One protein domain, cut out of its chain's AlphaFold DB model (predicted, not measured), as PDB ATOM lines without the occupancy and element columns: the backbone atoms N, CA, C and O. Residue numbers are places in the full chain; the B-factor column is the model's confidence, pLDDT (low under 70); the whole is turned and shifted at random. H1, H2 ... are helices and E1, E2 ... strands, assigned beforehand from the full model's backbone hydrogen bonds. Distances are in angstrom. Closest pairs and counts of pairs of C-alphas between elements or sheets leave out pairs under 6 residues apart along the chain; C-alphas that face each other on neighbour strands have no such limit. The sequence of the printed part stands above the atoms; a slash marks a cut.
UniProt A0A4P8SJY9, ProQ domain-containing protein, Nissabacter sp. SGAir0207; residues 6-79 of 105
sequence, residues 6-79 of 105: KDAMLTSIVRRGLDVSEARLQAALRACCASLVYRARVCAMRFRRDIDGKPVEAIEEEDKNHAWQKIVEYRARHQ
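AT A GLANCE: This is residues 6 to 79 of the 105 residues of the protein "ProQ domain-containing protein" of Nissabacter sp. SGAir0207 (UniProt A0A4P8SJY9). The domain is an open, flat frame round a hollow middle: the strand hairpin E1 and E2 makes one side, H3 the next, and H2 the side opposite the hairpin. H1 folds back from the far end of H2, and H4 packs on H3 on the side away from the hollow. The printed part has 74 residues, with named elements in the order H1, H2, H3, E1, E2, H4; the class is mostly helix, and the one sheet, E1 - E2, is antiparallel. It is loose, with a radius of gyration of the C-alphas of 14.7 A and spans of 44 by 27 by 15 A.

IN THESE COORDINATES: E1 is residues 47 to 49, 6.5 A long, and E2 residues 55 to 58, 8.1 A. H3 is residues 36 to 44, 12.4 A, and H4 residues 61 to 77, 24.4 A, ending at C-alpha 77 (40.182, 52.735, 27.291). H2 is residues 22 to 34, 18.2 A. H1 is residues 6 to 15, 14.2 A, beginning at C-alpha 6 (27.232, 25.839, 24.163).

HOW THE PARTS SIT: E1 and E2 form an antiparallel hairpin at 142 degrees; N 48 and O 57 are within hydrogen-bond range at 2.7 A, N 56 and O 48 at 3.0 A. H3 and H4 touch, opposite ways, at a tilt of 37 degrees, only just steep; their closest C-alphas, Cys 43 and Lys 64, are 4.8 A apart. H2 and H3 are close but not clearly touching, their closest C-alphas, Cys 32 and Tyr 38, 6.7 A apart. H1 and H2 touch as a helical hairpin at a steep tilt of 44 degrees, closest at the C-alphas of Lys 6 and Gln 26, 7.0 A. H1 and E1 are apart, as are H2 and H4. In H1, H2, H3 and H4 every O i to N i+4 pair is within hydrogen-bond range.

THE WHOLE: The C-alphas farthest apart, Arg 15 and Gln 79, are 45.3 A apart. The printed part has no cut and no long link; no printed residue is under 70 in pLDDT.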
ATOM      1  N   LYS A   6      27.281  26.318  22.774       92.06
ATOM      2  CA  LYS A   6      27.232  25.839  24.163       92.06
ATOM      3  C   LYS A   6      26.573  24.462  24.253       92.06
ATOM      4  O   LYS A   6      27.148  23.574  24.873       92.06
ATOM      5  N   ASP A   7      25.423  24.274  23.616       90.31
ATOM      6  CA  ASP A   7      24.623  23.053  23.764       90.31
ATOM      7  C   ASP A   7      25.289  21.869  23.047       90.31
ATOM      8  O   ASP A   7      25.359  20.756  23.579       90.31
ATOM      9  N   ALA A   8      25.908  22.133  21.893       88.81
ATOM     10  CA  ALA A   8      26.748  21.166  21.188       88.81
ATOM     11  C   ALA A   8      27.970  20.748  22.031       88.81
ATOM     12  O   ALA A   8      28.305  19.564  22.120       88.81
ATOM     13  N   MET A   9      28.617  21.706  22.706       91.00
ATOM     14  CA  MET A   9      29.738  21.422  23.604       91.00
ATOM     15  C   MET A   9      29.304  20.642  24.847       91.00
ATOM     16  O   MET A   9      29.979  19.676  25.196       91.00
ATOM     17  N   LEU A  10      28.179  20.995  25.479       90.69
ATOM     18  CA  LEU A  10      27.628  20.256  26.624       90.69
ATOM     19  C   LEU A  10      27.343  18.801  26.256       90.69
ATOM     20  O   LEU A  10      27.801  17.890  26.945       90.69
ATOM     21  N   THR A  11      26.684  18.579  25.120       89.56
ATOM     22  CA  THR A  11      26.409  17.233  24.600       89.56
ATOM     23  C   THR A  11      27.703  16.441  24.404       89.56
ATOM     24  O   THR A  11      27.804  15.278  24.800       89.56
ATOM     25  N   SER A  12      28.739  17.073  23.842       89.56
ATOM     26  CA  SER A  12      30.037  16.424  23.649       89.56
ATOM     27  C   SER A  12      30.791  16.158  24.959       89.56
ATOM     28  O   SER A  12      31.561  15.201  25.002       89.56
ATOM     29  N   ILE A  13      30.632  16.987  25.991       89.75
ATOM     30  CA  ILE A  13      31.260  16.807  27.312       89.75
ATOM     31  C   ILE A  13      30.638  15.601  28.017       89.75
ATOM     32  O   ILE A  13      31.372  14.702  28.428       89.75
ATOM     33  N   VAL A  14      29.301  15.532  28.050       88.56
ATOM     34  CA  VAL A  14      28.549  14.404  28.625       88.56
ATOM     35  C   VAL A  14      28.915  13.099  27.921       88.56
ATOM     36  O   VAL A  14      29.280  12.128  28.575       88.56
ATOM     37  N   ARG A  15      28.922  13.087  26.580       88.81
ATOM     38  CA  ARG A  15      29.292  11.898  25.791       88.81
ATOM     39  C   ARG A  15      30.712  11.397  26.082       88.81
ATOM     40  O   ARG A  15      30.981  10.212  25.932       88.81
ATOM     41  N   ARG A  16      31.632  12.295  26.443       89.38
ATOM     42  CA  ARG A  16      33.041  11.972  26.726       89.38
ATOM     43  C   ARG A  16      33.307  11.693  28.210       89.38
ATOM     44  O   ARG A  16      34.457  11.443  28.553       89.38
ATOM     45  N   GLY A  17      32.288  11.762  29.071       88.62
ATOM     46  CA  GLY A  17      32.441  11.567  30.516       88.62
ATOM     47  C   GLY A  17      33.321  12.627  31.187       88.62
ATOM     48  O   GLY A  17      33.987  12.335  32.173       88.62
ATOM     49  N   LEU A  18      33.380  13.839  30.627       88.62
ATOM     50  CA  LEU A  18      34.176  14.933  31.184       88.62
ATOM     51  C   LEU A  18      33.404  15.630  32.311       88.62
ATOM     52  O   LEU A  18      32.269  16.060  32.110       88.62
ATOM     53  N   ASP A  19      34.044  15.808  33.467       87.50
ATOM     54  CA  ASP A  19      33.458  16.513  34.610       87.50
ATOM     55  C   ASP A  19      33.631  18.036  34.477       87.50
ATOM     56  O   ASP A  19      34.560  18.658  35.002       87.50
ATOM     57  N   VAL A  20      32.754  18.651  33.682       86.25
ATOM     58  CA  VAL A  20      32.693  20.105  33.506       86.25
ATOM     59  C   VAL A  20      31.269  20.573  33.745       86.25
ATOM     60  O   VAL A  20      30.356  20.220  33.003       86.25
ATOM     61  N   SER A  21      31.081  21.436  34.745       89.19
ATOM     62  CA  SER A  21      29.774  22.037  34.995       89.19
ATOM     63  C   SER A  21      29.383  23.018  33.888       89.19
ATOM     64  O   SER A  21      30.215  23.766  33.362       89.19
ATOM     65  N   GLU A  22      28.088  23.071  33.572       90.06
ATOM     66  CA  GLU A  22      27.548  24.000  32.574       90.06
ATOM     67  C   GLU A  22      27.926  25.455  32.880       90.06
ATOM     68  O   GLU A  22      28.341  26.196  31.988       90.06
ATOM     69  N   ALA A  23      27.861  25.850  34.153       90.62
ATOM     70  CA  ALA A  23      28.229  27.191  34.591       90.62
ATOM     71  C   ALA A  23      29.691  27.533  34.251       90.62
ATOM     72  O   ALA A  23      29.976  28.637  33.777       90.62
ATOM     73  N   ARG A  24      30.618  26.580  34.434       91.19
ATOM     74  CA  ARG A  24      32.036  26.761  34.084       91.19
ATOM     75  C   ARG A  24      32.224  26.866  32.575       91.19
ATOM     76  O   ARG A  24      32.949  27.753  32.126       91.19
ATOM     77  N   LEU A  25      31.541  26.027  31.794       92.31
ATOM     78  CA  LEU A  25      31.583  26.108  30.333       92.31
ATOM     79  C   LEU A  25      31.055  27.459  29.837       92.31
ATOM     80  O   LEU A  25      31.700  28.123  29.028       92.31
ATOM     81  N   GLN A  26      29.907  27.899  30.347       92.69
ATOM     82  CA  GLN A  26      29.302  29.170  29.969       92.69
ATOM     83  C   GLN A  26      30.201  30.361  30.325       92.69
ATOM     84  O   GLN A  26      30.352  31.278  29.513       92.69
ATOM     85  N   ALA A  27      30.827  30.350  31.505       93.38
ATOM     86  CA  ALA A  27      31.789  31.376  31.899       93.38
ATOM     87  C   ALA A  27      33.008  31.405  30.961       93.38
ATOM     88  O   ALA A  27      33.388  32.474  30.477       93.38
ATOM     89  N   ALA A  28      33.570  30.238  30.634       92.50
ATOM     90  CA  ALA A  28      34.700  30.120  29.713       92.50
ATOM     91  C   ALA A  28      34.348  30.600  28.293       92.50
ATOM     92  O   ALA A  28      35.113  31.348  27.681       92.50
ATOM     93  N   LEU A  29      33.164  30.245  27.785       92.31
ATOM     94  CA  LEU A  29      32.674  30.705  26.483       92.31
ATOM     95  C   LEU A  29      32.505  32.225  26.444       92.31
ATOM     96  O   LEU A  29      32.943  32.871  25.492       92.31
ATOM     97  N   ARG A  30      31.926  32.815  27.496       92.12
ATOM     98  CA  ARG A  30      31.787  34.274  27.614       92.12
ATOM     99  C   ARG A  30      33.148  34.967  27.620       92.12
ATOM    100  O   ARG A  30      33.329  35.935  26.883       92.12
ATOM    101  N   ALA A  31      34.109  34.452  28.387       93.00
ATOM    102  CA  ALA A  31      35.469  34.987  28.424       93.00
ATOM    103  C   ALA A  31      36.156  34.897  27.049       93.00
ATOM    104  O   ALA A  31      36.740  35.876  26.578       93.00
ATOM    105  N   CYS A  32      36.018  33.761  26.360       92.25
ATOM    106  CA  CYS A  32      36.550  33.566  25.012       92.25
ATOM    107  C   CYS A  32      35.960  34.582  24.019       92.25
ATOM    108  O   CYS A  32      36.711  35.294  23.347       92.25
ATOM    109  N   CYS A  33      34.630  34.728  23.987       90.94
ATOM    110  CA  CYS A  33      33.931  35.686  23.124       90.94
ATOM    111  C   CYS A  33      34.266  37.154  23.442       90.94
ATOM    112  O   CYS A  33      34.237  38.011  22.556       90.94
ATOM    113  N   ALA A  34      34.588  37.461  24.699       90.69
ATOM    114  CA  ALA A  34      34.982  38.800  25.124       90.69
ATOM    115  C   ALA A  34      36.439  39.148  24.774       90.69
ATOM    116  O   ALA A  34      36.796  40.329  24.780       90.69
ATOM    117  N   SER A  35      37.273  38.157  24.449       92.56
ATOM    118  CA  SER A  35      38.685  38.375  24.142       92.56
ATOM    119  C   SER A  35      38.887  39.203  22.866       92.56
ATOM    120  O   SER A  35      38.164  39.074  21.873       92.56
ATOM    121  N   LEU A  36      39.934  40.034  22.859       90.94
ATOM    122  CA  LEU A  36      40.320  40.802  21.669       90.94
ATOM    123  C   LEU A  36      40.682  39.906  20.491       90.94
ATOM    124  O   LEU A  36      40.354  40.235  19.355       90.94
ATOM    125  N   VAL A  37      41.337  38.775  20.761       91.56
ATOM    126  CA  VAL A  37      41.738  37.809  19.733       91.56
ATOM    127  C   VAL A  37      40.508  37.257  19.021       91.56
ATOM    128  O   VAL A  37      40.478  37.215  17.791       91.56
ATOM    129  N   TYR A  38      39.468  36.892  19.775       93.06
ATOM    130  CA  TYR A  38      38.218  36.430  19.187       93.06
ATOM    131  C   TYR A  38      37.552  37.522  18.346       93.06
ATOM    132  O   TYR A  38      37.227  37.285  17.185       93.06
ATOM    133  N   ARG A  39      37.415  38.739  18.886       93.50
ATOM    134  CA  ARG A  39      36.814  39.871  18.158       93.50
ATOM    135  C   ARG A  39      37.579  40.194  16.870       93.50
ATOM    136  O   ARG A  39      36.963  40.392  15.826       93.50
ATOM    137  N   ALA A  40      38.911  40.177  16.910       91.31
ATOM    138  CA  ALA A  40      39.748  40.400  15.734       91.31
ATOM    139  C   ALA A  40      39.545  39.307  14.671       91.31
ATOM    140  O   ALA A  40      39.456  39.611  13.481       91.31
ATOM    141  N   ARG A  41      39.404  38.043  15.094       91.56
ATOM    142  CA  ARG A  41      39.065  36.931  14.194       91.56
ATOM    143  C   ARG A  41      37.679  37.094  13.573       91.56
ATOM    144  O   ARG A  41      37.549  36.869  12.376       91.56
ATOM    145  N   VAL A  42      36.674  37.530  14.338       92.31
ATOM    146  CA  VAL A  42      35.327  37.814  13.807       92.31
ATOM    147  C   VAL A  42      35.391  38.849  12.682       92.31
ATOM    148  O   VAL A  42      34.786  38.639  11.635       92.31
ATOM    149  N   CYS A  43      36.183  39.915  12.839       91.94
ATOM    150  CA  CYS A  43      36.353  40.917  11.783       91.94
ATOM    151  C   CYS A  43      37.018  40.362  10.509       91.94
ATOM    152  O   CYS A  43      36.695  40.820   9.415       91.94
ATOM    153  N   ALA A  44      37.945  39.407  10.636       89.00
ATOM    154  CA  ALA A  44      38.728  38.882   9.514       89.00
ATOM    155  C   ALA A  44      38.072  37.692   8.792       89.00
ATOM    156  O   ALA A  44      38.336  37.452   7.616       89.00
ATOM    157  N   MET A  45      37.242  36.913   9.486       90.00
ATOM    158  CA  MET A  45      36.695  35.664   8.962       90.00
ATOM    159  C   MET A  45      35.423  35.869   8.128       90.00
ATOM    160  O   MET A  45      34.677  36.839   8.281       90.00
ATOM    161  N   ARG A  46      35.157  34.910   7.231       90.94
ATOM    162  CA  ARG A  46      33.926  34.864   6.426       90.94
ATOM    163  C   ARG A  46      32.826  34.022   7.066       90.94
ATOM    164  O   ARG A  46      31.667  34.402   6.973       90.94
ATOM    165  N   PHE A  47      33.188  32.926   7.728       93.69
ATOM    166  CA  PHE A  47      32.240  31.959   8.277       93.69
ATOM    167  C   PHE A  47      32.517  31.685   9.752       93.69
ATOM    168  O   PHE A  47      33.673  31.654  10.183       93.69
ATOM    169  N   ARG A  48      31.457  31.456  10.523       93.19
ATOM    170  CA  ARG A  48      31.516  30.824  11.839       93.19
ATOM    171  C   ARG A  48      31.784  29.332  11.655       93.19
ATOM    172  O   ARG A  48      31.569  28.780  10.577       93.19
ATOM    173  N   ARG A  49      32.305  28.708  12.708       93.38
ATOM    174  CA  ARG A  49      32.661  27.292  12.731       93.38
ATOM    175  C   ARG A  49      31.972  26.591  13.894       93.38
ATOM    176  O   ARG A  49      31.817  27.229  14.946       93.38
ATOM    177  N   ASP A  50      31.593  25.341  13.666       93.25
ATOM    178  CA  ASP A  50      31.059  24.416  14.667       93.25
ATOM    179  C   ASP A  50      32.166  23.882  15.599       93.25
ATOM    180  O   ASP A  50      33.321  24.329  15.556       93.25
ATOM    181  N   ILE A  51      31.804  22.923  16.457       90.19
ATOM    182  CA  ILE A  51      32.726  22.259  17.391       90.19
ATOM    183  C   ILE A  51      33.785  21.388  16.696       90.19
ATOM    184  O   ILE A  51      34.850  21.168  17.269       90.19
ATOM    185  N   ASP A  52      33.514  20.931  15.471       90.31
ATOM    186  CA  ASP A  52      34.418  20.113  14.656       90.31
ATOM    187  C   ASP A  52      35.296  20.979  13.730       90.31
ATOM    188  O   ASP A  52      36.157  20.480  13.003       90.31
ATOM    189  N   GLY A  53      35.106  22.301  13.755       89.12
ATOM    190  CA  GLY A  53      35.845  23.269  12.955       89.12
ATOM    191  C   GLY A  53      35.309  23.466  11.535       89.12
ATOM    192  O   GLY A  53      35.956  24.179  10.753       89.12
ATOM    193  N   LYS A  54      34.154  22.893  11.189       92.81
ATOM    194  CA  LYS A  54      33.517  23.040   9.875       92.81
ATOM    195  C   LYS A  54      32.768  24.370   9.780       92.81
ATOM    196  O   LYS A  54      32.233  24.849  10.779       92.81
ATOM    197  N   PRO A  55      32.757  25.019   8.603       93.38
ATOM    198  CA  PRO A  55      32.009  26.254   8.401       93.38
ATOM    199  C   PRO A  55      30.499  25.985   8.435       93.38
ATOM    200  O   PRO A  55      30.035  25.054   7.785       93.38
ATOM    201  N   VAL A  56      29.749  26.823   9.151       93.62
ATOM    202  CA  VAL A  56      28.297  26.637   9.365       93.62
ATOM    203  C   VAL A  56      27.462  27.813   8.873       93.62
ATOM    204  O   VAL A  56      26.528  27.635   8.104       93.62
ATOM    205  N   GLU A  57      27.824  29.036   9.250       92.06
ATOM    206  CA  GLU A  57      27.070  30.242   8.894       92.06
ATOM    207  C   GLU A  57      28.031  31.372   8.517       92.06
ATOM    208  O   GLU A  57      29.145  31.464   9.045       92.06
ATOM    209  N   ALA A  58      27.633  32.233   7.580       93.81
ATOM    210  CA  ALA A  58      28.404  33.427   7.261       93.81
ATOM    211  C   ALA A  58      28.371  34.403   8.446       93.81
ATOM    212  O   ALA A  58      27.357  34.548   9.120       93.81
ATOM    213  N   ILE A  59      29.491  35.078   8.709       93.00
ATOM    214  CA  ILE A  59      29.516  36.168   9.687       93.00
ATOM    215  C   ILE A  59      28.912  37.394   9.013       93.00
ATOM    216  O   ILE A  59      29.495  37.921   8.058       93.00
ATOM    217  N   GLU A  60      27.778  37.839   9.539       93.75
ATOM    218  CA  GLU A  60      27.078  39.032   9.076       93.75
ATOM    219  C   GLU A  60      27.945  40.284   9.234       93.75
ATOM    220  O   GLU A  60      28.834  40.373  10.087       93.75
ATOM    221  N   GLU A  61      27.712  41.284   8.387       92.62
ATOM    222  CA  GLU A  61      28.479  42.525   8.458       92.62
ATOM    223  C   GLU A  61      28.229  43.281   9.771       92.62
ATOM    224  O   GLU A  61      29.157  43.872  10.329       92.62
ATOM    225  N   GLU A  62      27.014  43.185  10.314       93.62
ATOM    226  CA  GLU A  62      26.650  43.752  11.611       93.62
ATOM    227  C   GLU A  62      27.489  43.159  12.751       93.62
ATOM    228  O   GLU A  62      28.113  43.906  13.508       93.62
ATOM    229  N   ASP A  63      27.637  41.831  12.798       91.75
ATOM    230  CA  ASP A  63      28.521  41.148  13.751       91.75
ATOM    231  C   ASP A  63      29.969  41.657  13.650       91.75
ATOM    232  O   ASP A  63      30.651  41.888  14.657       91.75
ATOM    233  N   LYS A  64      30.462  41.867  12.421       93.81
ATOM    234  CA  LYS A  64      31.816  42.397  12.183       93.81
ATOM    235  C   LYS A  64      31.954  43.843  12.633       93.81
ATOM    236  O   LYS A  64      33.042  44.231  13.068       93.81
ATOM    237  N   ASN A  65      30.912  44.651  12.463       93.75
ATOM    238  CA  ASN A  65      30.881  46.045  12.897       93.75
ATOM    239  C   ASN A  65      30.860  46.121  14.427       93.75
ATOM    240  O   ASN A  65      31.677  46.836  15.007       93.75
ATOM    241  N   HIS A  66      30.024  45.311  15.076       93.81
ATOM    242  CA  HIS A  66      29.951  45.220  16.530       93.81
ATOM    243  C   HIS A  66      31.289  44.778  17.141       93.81
ATOM    244  O   HIS A  66      31.821  45.426  18.046       93.81
ATOM    245  N   ALA A  67      31.901  43.715  16.605       93.69
ATOM    246  CA  ALA A  67      33.214  43.256  17.056       93.69
ATOM    247  C   ALA A  67      34.292  44.344  16.902       93.69
ATOM    248  O   ALA A  67      35.114  44.533  17.802       93.69
ATOM    249  N   TRP A  68      34.261  45.092  15.793       93.44
ATOM    250  CA  TRP A  68      35.191  46.191  15.546       93.44
ATOM    251  C   TRP A  68      35.021  47.336  16.549       93.44
ATOM    252  O   TRP A  68      36.010  47.779  17.134       93.44
ATOM    253  N   GLN A  69      33.785  47.773  16.804       94.50
ATOM    254  CA  GLN A  69      33.492  48.804  17.806       94.50
ATOM    255  C   GLN A  69      34.056  48.416  19.175       94.50
ATOM    256  O   GLN A  69      34.766  49.202  19.799       94.50
ATOM    257  N   LYS A  70      33.865  47.160  19.593       94.56
ATOM    258  CA  LYS A  70      34.404  46.656  20.863       94.56
ATOM    259  C   LYS A  70      35.931  46.605  20.930       94.56
ATOM    260  O   LYS A  70      36.490  46.718  22.021       94.56
ATOM    261  N   ILE A  71      36.623  46.447  19.802       92.69
ATOM    262  CA  ILE A  71      38.089  46.565  19.741       92.69
ATOM    263  C   ILE A  71      38.517  48.026  19.898       92.69
ATOM    264  O   ILE A  71      39.465  48.307  20.630       92.69
ATOM    265  N   VAL A  72      37.833  48.949  19.219       93.00
ATOM    266  CA  VAL A  72      38.125  50.388  19.294       93.00
ATOM    267  C   VAL A  72      37.896  50.914  20.713       93.00
ATOM    268  O   VAL A  72      38.794  51.545  21.263       93.00
ATOM    269  N   GLU A  73      36.757  50.585  21.332       93.62
ATOM    270  CA  GLU A  73      36.439  50.934  22.725       93.62
ATOM    271  C   GLU A  73      37.526  50.448  23.693       93.62
ATOM    272  O   GLU A  73      37.994  51.206  24.543       93.62
ATOM    273  N   TYR A  74      37.958  49.189  23.550       92.06
ATOM    274  CA  TYR A  74      39.027  48.631  24.375       92.06
ATOM    275  C   TYR A  74      40.333  49.409  24.190       92.06
ATOM    276  O   TYR A  74      40.957  49.821  25.164       92.06
ATOM    277  N   ARG A  75      40.750  49.651  22.943       91.00
ATOM    278  CA  ARG A  75      41.993  50.381  22.666       91.00
ATOM    279  C   ARG A  75      41.969  51.798  23.223       91.00
ATOM    280  O   ARG A  75      42.958  52.203  23.818       91.00
ATOM    281  N   ALA A  76      40.854  52.511  23.074       92.19
ATOM    282  CA  ALA A  76      40.684  53.850  23.628       92.19
ATOM    283  C   ALA A  76      40.801  53.839  25.160       92.19
ATOM    284  O   ALA A  76      41.562  54.620  25.724       92.19
ATOM    285  N   ARG A  77      40.123  52.895  25.829       93.56
ATOM    286  CA  ARG A  77      40.182  52.735  27.291       93.56
ATOM    287  C   ARG A  77      41.596  52.455  27.805       93.56
ATOM    288  O   ARG A  77      41.950  52.918  28.881       93.56
ATOM    289  N   HIS A  78      42.385  51.705  27.043       92.50
ATOM    290  CA  HIS A  78      43.750  51.319  27.404       92.50
ATOM    291  C   HIS A  78      44.833  52.199  26.753       92.50
ATOM    292  O   HIS A  78      46.005  51.837  26.802       92.50
ATOM    293  N   GLN A  79      44.457  53.330  26.137       91.75
ATOM    294  CA  GLN A  79      45.371  54.275  25.471       91.75
ATOM    295  C   GLN A  79      46.309  53.612  24.443       91.75
ATOM    296  O   GLN A  79      47.452  54.015  24.242       91.75
TER     297      GLN A  79